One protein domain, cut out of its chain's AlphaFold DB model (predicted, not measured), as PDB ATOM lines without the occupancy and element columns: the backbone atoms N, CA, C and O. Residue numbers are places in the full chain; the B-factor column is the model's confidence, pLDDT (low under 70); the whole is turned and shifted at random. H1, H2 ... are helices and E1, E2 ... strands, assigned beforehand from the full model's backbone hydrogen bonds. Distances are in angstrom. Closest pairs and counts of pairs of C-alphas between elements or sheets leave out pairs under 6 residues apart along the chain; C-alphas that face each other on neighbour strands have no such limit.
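AT A GLANCE: This is residues 4 to 31 and 39 to 83 of the 87 residues of an uncharacterized protein of Bifidobacterium primatium (UniProt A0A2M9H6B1). A small, strongly twisted sheet of four antiparallel strands, E1 to E4, makes a head at one end, and a single long helix, H1, sticks out far from it with no contact to the sheet. Residues 4 to 31, of which 4 to 25 belong to H1, stand free and make most of the length. The printed part has 73 residues, with one named helix followed by four named strands in the order H1, E1, E2, E3, E4; the sheet's order is E1, E2, E3, E4, and the class is mixed, helices and strands. The whole is extended, a rod spanning 71 by 28 by 20 A, with a radius of gyration of the C-alphas of 22.1 A.

IN THESE COORDINATES: The sheet begins with E1, residues 40 to 46, 17.3 A from first to last C-alpha, with C-alpha 40 at (353.435, 316.924, 555.124). E2, residues 49 to 55, and E3, residues 61 to 67, are each 19.2 A long. E4, residues 73 to 77, is 13.7 A long and ends with C-alpha 77 at (355.735, 303.109, 559.142). H1, residues 4 to 25, is 32.0 A long and begins with C-alpha 4 at (336.664, 307.662, 613.131).

HOW THE PARTS SIT: E1, E2, E3 and E4 form a meander, each strand the antiparallel neighbour of the one before. From edge to edge of the sheet the strands' lines turn by 70 degrees. The inner strands E2 and E3 form a hairpin at 154 degrees between their directions; N 52 and O 64 are within hydrogen-bond range at 2.8 A, and the C-alphas of Glu 51 and Ile 65 face each other at 4.6 A. The edge strand E1 forms a hairpin with E2 at 166 degrees, with N 43 and O 51 within range at 2.8 A. The edge strand E4 forms a hairpin with E3 at 149 degrees, with N 65 and O 75 within range at 2.8 A. E1 and E4 are apart. H1 is not on the sheet, with 0 pairs of C-alphas within 10 A, and it is apart from E2, E3 and E4. In H1 every O i to N i+4 pair is within hydrogen-bond range.

THE WHOLE: The C-alphas of Lys 4 and Gly 46, the two farthest apart, are 71.0 A from each other. Without the stretch that stands free, the body has 45 residues and spans 31 by 20 by 16 A. Residues 32 to 38 are not printed, and C-alphas 31 and 39 are 14.7 A apart across the cut, which falls in the link from H1 to E1. The links E1 to E2, E2 to E3 and E3 to E4 are tight. The mean pLDDT of the printed part is 74.5, and it is under 70 in residues 4 to 7, 24 to 31, 39 to 40, 68 to 73 and 82 to 83.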
ATOM      1  N   LYS A   4     337.606 307.685 614.268       60.06
ATOM      2  CA  LYS A   4     336.664 307.662 613.131       60.06
ATOM      3  C   LYS A   4     336.932 308.780 612.108       60.06
ATOM      4  O   LYS A   4     336.849 308.526 610.913       60.06
ATOM      5  N   LEU A   5     337.274 309.992 612.558       63.12
ATOM      6  CA  LEU A   5     337.579 311.129 611.677       63.12
ATOM      7  C   LEU A   5     338.968 310.988 611.036       63.12
ATOM      8  O   LEU A   5     339.113 311.318 609.867       63.12
ATOM      9  N   LYS A   6     339.952 310.420 611.754       65.38
ATOM     10  CA  LYS A   6     341.255 310.051 611.166       65.38
ATOM     11  C   LYS A   6     341.071 309.071 610.000       65.38
ATOM     12  O   LYS A   6     341.527 309.368 608.905       65.38
ATOM     13  N   HIS A   7     340.295 307.998 610.193       66.81
ATOM     14  CA  HIS A   7     339.973 307.058 609.111       66.81
ATOM     15  C   HIS A   7     339.235 307.734 607.945       66.81
ATOM     16  O   HIS A   7     339.632 307.556 606.800       66.81
ATOM     17  N   LYS A   8     338.204 308.551 608.217       71.38
ATOM     18  CA  LYS A   8     337.480 309.308 607.175       71.38
ATOM     19  C   LYS A   8     338.412 310.206 606.353       71.38
ATOM     20  O   LYS A   8     338.277 310.247 605.135       71.38
ATOM     21  N   LEU A   9     339.353 310.886 607.009       74.25
ATOM     22  CA  LEU A   9     340.343 311.735 606.352       74.25
ATOM     23  C   LEU A   9     341.314 310.897 605.506       74.25
ATOM     24  O   LEU A   9     341.494 311.196 604.334       74.25
ATOM     25  N   GLN A  10     341.849 309.800 606.054       78.00
ATOM     26  CA  GLN A  10     342.738 308.876 605.334       78.00
ATOM     27  C   GLN A  10     342.081 308.293 604.071       78.00
ATOM     28  O   GLN A  10     342.718 308.257 603.021       78.00
ATOM     29  N   THR A  11     340.808 307.883 604.137       77.12
ATOM     30  CA  THR A  11     340.070 307.387 602.961       77.12
ATOM     31  C   THR A  11     339.893 308.473 601.897       77.12
ATOM     32  O   THR A  11     340.049 308.187 600.713       77.12
ATOM     33  N   LEU A  12     339.610 309.719 602.299       83.44
ATOM     34  CA  LEU A  12     339.465 310.843 601.371       83.44
ATOM     35  C   LEU A  12     340.794 311.189 600.680       83.44
ATOM     36  O   LEU A  12     340.818 311.374 599.467       83.44
ATOM     37  N   THR A  13     341.902 311.233 601.429       81.12
ATOM     38  CA  THR A  13     343.237 311.500 600.870       81.12
ATOM     39  C   THR A  13     343.655 310.416 599.878       81.12
ATOM     40  O   THR A  13     344.162 310.737 598.805       81.12
ATOM     41  N   LEU A  14     343.404 309.141 600.200       84.75
ATOM     42  CA  LEU A  14     343.749 308.026 599.317       84.75
ATOM     43  C   LEU A  14     342.928 308.056 598.017       84.75
ATOM     44  O   LEU A  14     343.488 307.843 596.947       84.75
ATOM     45  N   ALA A  15     341.632 308.384 598.097       83.50
ATOM     46  CA  ALA A  15     340.763 308.522 596.928       83.50
ATOM     47  C   ALA A  15     341.156 309.702 596.019       83.50
ATOM     48  O   ALA A  15     341.124 309.573 594.798       83.50
ATOM     49  N   LEU A  16     341.564 310.846 596.585       81.12
ATOM     50  CA  LEU A  16     342.075 311.969 595.788       81.12
ATOM     51  C   LEU A  16     343.391 311.614 595.082       81.12
ATOM     52  O   LEU A  16     343.564 311.932 593.907       81.12
ATOM     53  N   ALA A  17     344.297 310.922 595.780       82.62
ATOM     54  CA  ALA A  17     345.570 310.491 595.214       82.62
ATOM     55  C   ALA A  17     345.375 309.510 594.047       82.62
ATOM     56  O   ALA A  17     345.958 309.719 592.984       82.62
ATOM     57  N   THR A  18     344.513 308.494 594.184       79.56
ATOM     58  CA  THR A  18     344.252 307.546 593.086       79.56
ATOM     59  C   THR A  18     343.603 308.220 591.881       79.56
ATOM     60  O   THR A  18     344.033 307.962 590.760       79.56
ATOM     61  N   ILE A  19     342.641 309.128 592.086       80.56
ATOM     62  CA  ILE A  19     342.026 309.892 590.989       80.56
ATOM     63  C   ILE A  19     343.081 310.740 590.265       80.56
ATOM     64  O   ILE A  19     343.170 310.661 589.046       80.56
ATOM     65  N   SER A  20     343.929 311.483 590.988       73.12
ATOM     66  CA  SER A  20     344.968 312.318 590.359       73.12
ATOM     67  C   SER A  20     345.979 311.516 589.528       73.12
ATOM     68  O   SER A  20     346.326 311.940 588.428       73.12
ATOM     69  N   ILE A  21     346.390 310.330 589.997       76.75
ATOM     70  CA  ILE A  21     347.280 309.427 589.248       76.75
ATOM     71  C   ILE A  21     346.583 308.917 587.981       76.75
ATOM     72  O   ILE A  21     347.182 308.936 586.908       76.75
ATOM     73  N   ILE A  22     345.313 308.510 588.078       77.06
ATOM     74  CA  ILE A  22     344.536 308.042 586.923       77.06
ATOM     75  C   ILE A  22     344.331 309.174 585.912       77.06
ATOM     76  O   ILE A  22     344.512 308.940 584.726       77.06
ATOM     77  N   THR A  23     344.011 310.399 586.337       71.75
ATOM     78  CA  THR A  23     343.841 311.544 585.425       71.75
ATOM     79  C   THR A  23     345.159 311.982 584.780       71.75
ATOM     80  O   THR A  23     345.146 312.397 583.626       71.75
ATOM     81  N   ALA A  24     346.295 311.852 585.473       65.06
ATOM     82  CA  ALA A  24     347.609 312.106 584.883       65.06
ATOM     83  C   ALA A  24     348.000 311.034 583.847       65.06
ATOM     84  O   ALA A  24     348.538 311.368 582.796       65.06
ATOM     85  N   LEU A  25     347.705 309.757 584.118       61.06
ATOM     86  CA  LEU A  25     348.050 308.640 583.228       61.06
ATOM     87  C   LEU A  25     347.071 308.490 582.050       61.06
ATOM     88  O   LEU A  25     347.482 308.173 580.941       61.06
ATOM     89  N   ALA A  26     345.792 308.799 582.273       61.94
ATOM     90  CA  ALA A  26     344.785 309.050 581.242       61.94
ATOM     91  C   ALA A  26     344.863 310.492 580.709       61.94
ATOM     92  O   ALA A  26     343.884 311.020 580.177       61.94
ATOM     93  N   GLY A  27     346.031 311.127 580.849       51.41
ATOM     94  CA  GLY A  27     346.392 312.333 580.133       51.41
ATOM     95  C   GLY A  27     346.434 312.029 578.642       51.41
ATOM     96  O   GLY A  27     347.501 311.800 578.078       51.41
ATOM     97  N   CYS A  28     345.261 312.062 578.006       58.31
ATOM     98  CA  CYS A  28     345.129 312.306 576.582       58.31
ATOM     99  C   CYS A  28     345.765 313.669 576.321       58.31
ATOM    100  O   CYS A  28     345.086 314.699 576.342       58.31
ATOM    101  N   GLY A  29     347.084 313.674 576.120       53.56
ATOM    102  CA  GLY A  29     347.760 314.800 575.516       53.56
ATOM    103  C   GLY A  29     346.975 315.120 574.259       53.56
ATOM    104  O   GLY A  29     346.744 314.230 573.435       53.56
ATOM    105  N   GLN A  30     346.505 316.360 574.147       50.69
ATOM    106  CA  GLN A  30     346.003 316.842 572.876       50.69
ATOM    107  C   GLN A  30     347.207 316.807 571.940       50.69
ATOM    108  O   GLN A  30     348.048 317.702 571.942       50.69
ATOM    109  N   ALA A  31     347.333 315.707 571.199       53.00
ATOM    110  CA  ALA A  31     348.070 315.705 569.961       53.00
ATOM    111  C   ALA A  31     347.360 316.754 569.119       53.00
ATOM    112  O   ALA A  31     346.237 316.528 568.666       53.00
ATOM    113  N   MET A  39     352.145 320.664 556.543       50.50
ATOM    114  CA  MET A  39     353.475 320.268 557.038       50.50
ATOM    115  C   MET A  39     353.956 318.911 556.492       50.50
ATOM    116  O   MET A  39     355.030 318.446 556.877       50.50
ATOM    117  N   ALA A  40     353.153 318.251 555.651       63.81
ATOM    118  CA  ALA A  40     353.435 316.924 555.124       63.81
ATOM    119  C   ALA A  40     353.714 316.987 553.617       63.81
ATOM    120  O   ALA A  40     352.891 317.465 552.836       63.81
ATOM    121  N   GLU A  41     354.867 316.471 553.196       77.69
ATOM    122  CA  GLU A  41     355.182 316.333 551.773       77.69
ATOM    123  C   GLU A  41     354.446 315.097 551.242       77.69
ATOM    124  O   GLU A  41     354.842 313.966 551.530       77.69
ATOM    125  N   CYS A  42     353.321 315.321 550.554       83.44
ATOM    126  CA  CYS A  42     352.415 314.267 550.094       83.44
ATOM    127  C   CYS A  42     352.468 314.059 548.572       83.44
ATOM    128  O   CYS A  42     352.253 314.993 547.800       83.44
ATOM    129  N   THR A  43     352.648 312.806 548.155       86.06
ATOM    130  CA  THR A  43     352.562 312.325 546.771       86.06
ATOM    131  C   THR A  43     351.267 311.537 546.573       86.06
ATOM    132  O   THR A  43     350.970 310.620 547.337       86.06
ATOM    133  N   ASP A  44     350.491 311.870 545.539       85.81
ATOM    134  CA  ASP A  44     349.319 311.081 545.141       85.81
ATOM    135  C   ASP A  44     349.770 309.758 544.501       85.81
ATOM    136  O   ASP A  44     350.493 309.754 543.503       85.81
ATOM    137  N   LEU A  45     349.338 308.633 545.077       84.00
ATOM    138  CA  LEU A  45     349.586 307.288 544.550       84.00
ATOM    139  C   LEU A  45     348.459 306.820 543.611       84.00
ATOM    140  O   LEU A  45     348.519 305.720 543.057       84.00
ATOM    141  N   GLY A  46     347.416 307.634 543.436       79.62
ATOM    142  CA  GLY A  46     346.203 307.262 542.728       79.62
ATOM    143  C   GLY A  46     345.282 306.377 543.571       79.62
ATOM    144  O   GLY A  46     345.535 306.064 544.733       79.62
ATOM    145  N   HIS A  47     344.142 306.000 542.985       82.81
ATOM    146  CA  HIS A  47     343.092 305.200 543.641       82.81
ATOM    147  C   HIS A  47     342.565 305.771 544.978       82.81
ATOM    148  O   HIS A  47     341.892 305.065 545.727       82.81
ATOM    149  N   GLY A  48     342.816 307.057 545.248       79.62
ATOM    150  CA  GLY A  48     342.443 307.728 546.492       79.62
ATOM    151  C   GLY A  48     343.450 307.561 547.632       79.62
ATOM    152  O   GLY A  48     343.076 307.820 548.770       79.62
ATOM    153  N   PHE A  49     344.688 307.141 547.365       81.81
ATOM    154  CA  PHE A  49     345.747 307.036 548.373       81.81
ATOM    155  C   PHE A  49     346.822 308.101 548.166       81.81
ATOM    156  O   PHE A  49     347.176 308.431 547.035       81.81
ATOM    157  N   SER A  50     347.386 308.614 549.255       85.38
ATOM    158  CA  SER A  50     348.549 309.504 549.202       85.38
ATOM    159  C   SER A  50     349.615 309.037 550.182       85.38
ATOM    160  O   SER A  50     349.305 308.743 551.334       85.38
ATOM    161  N   GLU A  51     350.864 308.986 549.732       85.88
ATOM    162  CA  GLU A  51     352.024 308.805 550.603       85.88
ATOM    163  C   GLU A  51     352.486 310.175 551.086       85.88
ATOM    164  O   GLU A  51     352.760 311.052 550.277       85.88
ATOM    165  N   CYS A  52     352.550 310.369 552.395       85.00
ATOM    166  CA  CYS A  52     352.887 311.621 553.050       85.00
ATOM    167  C   CYS A  52     354.062 311.409 554.001       85.00
ATOM    168  O   CYS A  52     353.999 310.546 554.878       85.00
ATOM    169  N   VAL A  53     355.097 312.242 553.895       86.19
ATOM    170  CA  VAL A  53     356.162 312.288 554.902       86.19
ATOM    171  C   VAL A  53     355.816 313.330 555.958       86.19
ATOM    172  O   VAL A  53     355.705 314.518 555.654       86.19
ATOM    173  N   ILE A  54     355.650 312.890 557.204       83.19
ATOM    174  CA  ILE A  54     355.298 313.741 558.345       83.19
ATOM    175  C   ILE A  54     356.541 313.962 559.209       83.19
ATOM    176  O   ILE A  54     357.208 313.008 559.606       83.19
ATOM    177  N   THR A  55     356.834 315.220 559.543       83.88
ATOM    178  CA  THR A  55     357.897 315.566 560.500       83.88
ATOM    179  C   THR A  55     357.319 315.648 561.914       83.88
ATOM    180  O   THR A  55     356.397 316.421 562.176       83.88
ATOM    181  N   LEU A  56     357.850 314.845 562.836       80.44
ATOM    182  CA  LEU A  56     357.489 314.844 564.252       80.44
ATOM    183  C   LEU A  56     358.067 316.067 564.985       80.44
ATOM    184  O   LEU A  56     358.987 316.741 564.526       80.44
ATOM    185  N   ARG A  57     357.552 316.324 566.195       77.81
ATOM    186  CA  ARG A  57     358.015 317.419 567.075       77.81
ATOM    187  C   ARG A  57     359.490 317.324 567.462       77.81
ATOM    188  O   ARG A  57     360.096 318.345 567.761       77.81
ATOM    189  N   ASP A  58     360.044 316.118 567.470       77.00
ATOM    190  CA  ASP A  58     361.456 315.831 567.730       77.00
ATOM    191  C   ASP A  58     362.278 315.710 566.432       77.00
ATOM    192  O   ASP A  58     363.344 315.104 566.421       77.00
ATOM    193  N   THR A  59     361.806 316.325 565.342       79.12
ATOM    194  CA  THR A  59     362.438 316.421 564.008       79.12
ATOM    195  C   THR A  59     362.576 315.121 563.216       79.12
ATOM    196  O   THR A  59     362.888 315.177 562.027       79.12
ATOM    197  N   ARG A  60     362.269 313.968 563.820       82.19
ATOM    198  CA  ARG A  60     362.204 312.679 563.121       82.19
ATOM    199  C   ARG A  60     361.144 312.705 562.023       82.19
ATOM    200  O   ARG A  60     360.107 313.350 562.176       82.19
ATOM    201  N   ARG A  61     361.365 311.973 560.933       84.19
ATOM    202  CA  ARG A  61     360.426 311.894 559.804       84.19
ATOM    203  C   ARG A  61     359.839 310.493 559.737       84.19
ATOM    204  O   ARG A  61     360.553 309.515 559.929       84.19
ATOM    205  N   VAL A  62     358.537 310.407 559.488       85.44
ATOM    206  CA  VAL A  62     357.794 309.149 559.367       85.44
ATOM    207  C   VAL A  62     357.026 309.141 558.046       85.44
ATOM    208  O   VAL A  62     356.432 310.154 557.667       85.44
ATOM    209  N   VAL A  63     357.047 308.015 557.332       87.44
ATOM    210  CA  VAL A  63     356.271 307.832 556.096       87.44
ATOM    211  C   VAL A  63     354.893 307.292 556.456       87.44
ATOM    212  O   VAL A  63     354.783 306.330 557.217       87.44
ATOM    213  N   CYS A  64     353.837 307.896 555.915       86.56
ATOM    214  CA  CYS A  64     352.462 307.479 556.146       86.56
ATOM    215  C   CYS A  64     351.661 307.386 554.846       86.56
ATOM    216  O   CYS A  64     351.814 308.216 553.961       86.56
ATOM    217  N   ILE A  65     350.738 306.432 554.770       86.75
ATOM    218  CA  ILE A  65     349.715 306.351 553.727       86.75
ATOM    219  C   ILE A  65     348.396 306.898 554.290       86.75
ATOM    220  O   ILE A  65     347.873 306.363 555.273       86.75
ATOM    221  N   ASP A  66     347.860 307.953 553.672       83.38
ATOM    222  CA  ASP A  66     346.495 308.450 553.893       83.38
ATOM    223  C   ASP A  66     345.538 307.790 552.895       83.38
ATOM    224  O   ASP A  66     345.788 307.763 551.686       83.38
ATOM    225  N   ALA A  67     344.427 307.267 553.407       71.31
ATOM    226  CA  ALA A  67     343.334 306.736 552.612       71.31
ATOM    227  C   ALA A  67     342.203 307.772 552.484       71.31
ATOM    228  O   ALA A  67     341.589 308.197 553.468       71.31
ATOM    229  N   ALA A  68     341.879 308.085 551.229       61.34
ATOM    230  CA  ALA A  68     340.800 308.947 550.756       61.34
ATOM    231  C   ALA A  68     340.952 310.459 551.010       61.34
ATOM    232  O   ALA A  68     339.948 311.169 551.085       61.34
ATOM    233  N   GLY A  69     342.183 310.977 551.073       56.72
ATOM    234  CA  GLY A  69     342.494 312.400 550.877       56.72
ATOM    235  C   GLY A  69     341.789 313.360 551.842       56.72
ATOM    236  O   GLY A  69     341.560 314.522 551.492       56.72
ATOM    237  N   GLY A  70     341.411 312.871 553.024       55.97
ATOM    238  CA  GLY A  70     340.364 313.475 553.850       55.97
ATOM    239  C   GLY A  70     340.109 312.799 555.201       55.97
ATOM    240  O   GLY A  70     339.104 313.114 555.834       55.97
ATOM    241  N   GLY A  71     340.996 311.907 555.663       57.44
ATOM    242  CA  GLY A  71     340.977 311.414 557.046       57.44
ATOM    243  C   GLY A  71     340.076 310.207 557.331       57.44
ATOM    244  O   GLY A  71     339.550 310.102 558.437       57.44
ATOM    245  N   ILE A  72     339.899 309.285 556.373       64.38
ATOM    246  CA  ILE A  72     339.205 308.004 556.635       64.38
ATOM    247  C   ILE A  72     340.160 306.983 557.291       64.38
ATOM    248  O   ILE A  72     339.721 306.118 558.048       64.38
ATOM    249  N   GLY A  73     341.471 307.121 557.076       67.75
ATOM    250  CA  GLY A  73     342.497 306.395 557.824       67.75
ATOM    251  C   GLY A  73     343.914 306.812 557.436       67.75
ATOM    252  O   GLY A  73     344.198 306.997 556.258       67.75
ATOM    253  N   LEU A  74     344.795 306.919 558.433       79.25
ATOM    254  CA  LEU A  74     346.228 307.181 558.284       79.25
ATOM    255  C   LEU A  74     347.004 305.979 558.842       79.25
ATOM    256  O   LEU A  74     346.758 305.570 559.978       79.25
ATOM    257  N   SER A  75     347.944 305.433 558.073       83.69
ATOM    258  CA  SER A  75     348.837 304.348 558.506       83.69
ATOM    259  C   SER A  75     350.288 304.767 558.322       83.69
ATOM    260  O   SER A  75     350.662 305.108 557.208       83.69
ATOM    261  N   CYS A  76     351.109 304.713 559.372       87.12
ATOM    262  CA  CYS A  76     352.503 305.175 559.345       87.12
ATOM    263  C   CYS A  76     353.499 304.037 559.601       87.12
ATOM    264  O   CYS A  76     353.261 303.209 560.485       87.12
ATOM    265  N   ASP A  77     354.618 304.017 558.869       84.56
ATOM    266  CA  ASP A  77     355.735 303.109 559.142       84.56
ATOM    267  C   ASP A  77     356.639 303.670 560.244       84.56
ATOM    268  O   ASP A  77     357.483 304.533 560.015       84.56
ATOM    269  N   TRP A  78     356.477 303.136 561.450       84.00
ATOM    270  CA  TRP A  78     357.313 303.463 562.603       84.00
ATOM    271  C   TRP A  78     358.642 302.694 562.645       84.00
ATOM    272  O   TRP A  78     359.444 302.952 563.539       84.00
ATOM    273  N   THR A  79     358.877 301.742 561.732       77.56
ATOM    274  CA  THR A  79     360.101 300.922 561.710       77.56
ATOM    275  C   THR A  79     361.269 301.609 561.008       77.56
ATOM    276  O   THR A  79     362.405 301.414 561.430       77.56
ATOM    277  N   HIS A  80     360.991 302.474 560.026       70.00
ATOM    278  CA  HIS A  80     361.967 303.351 559.361       70.00
ATOM    279  C   HIS A  80     361.708 304.833 559.668       70.00
ATOM    280  O   HIS A  80     361.805 305.693 558.793       70.00
ATOM    281  N   VAL A  81     361.338 305.149 560.911       78.38
ATOM    282  CA  VAL A  81     361.344 306.543 561.370       78.38
ATOM    283  C   VAL A  81     362.797 307.029 561.406       78.38
ATOM    284  O   VAL A  81     363.614 306.383 562.057       78.38
ATOM    285  N   ASP A  82     363.126 308.132 560.722       68.38
ATOM    286  CA  ASP A  82     364.508 308.650 560.651       68.38
ATOM    287  C   ASP A  82     365.059 308.836 562.087       68.38
ATOM    288  O   ASP A  82     364.539 309.668 562.840       68.38
ATOM    289  N   GLY A  83     366.071 308.047 562.481       52.44
ATOM    290  CA  GLY A  83     366.638 308.032 563.840       52.44
ATOM    291  C   GLY A  83     366.049 306.986 564.802       52.44
ATOM    292  O   GLY A  83     366.256 307.088 566.010       52.44
TER     293      GLY A  83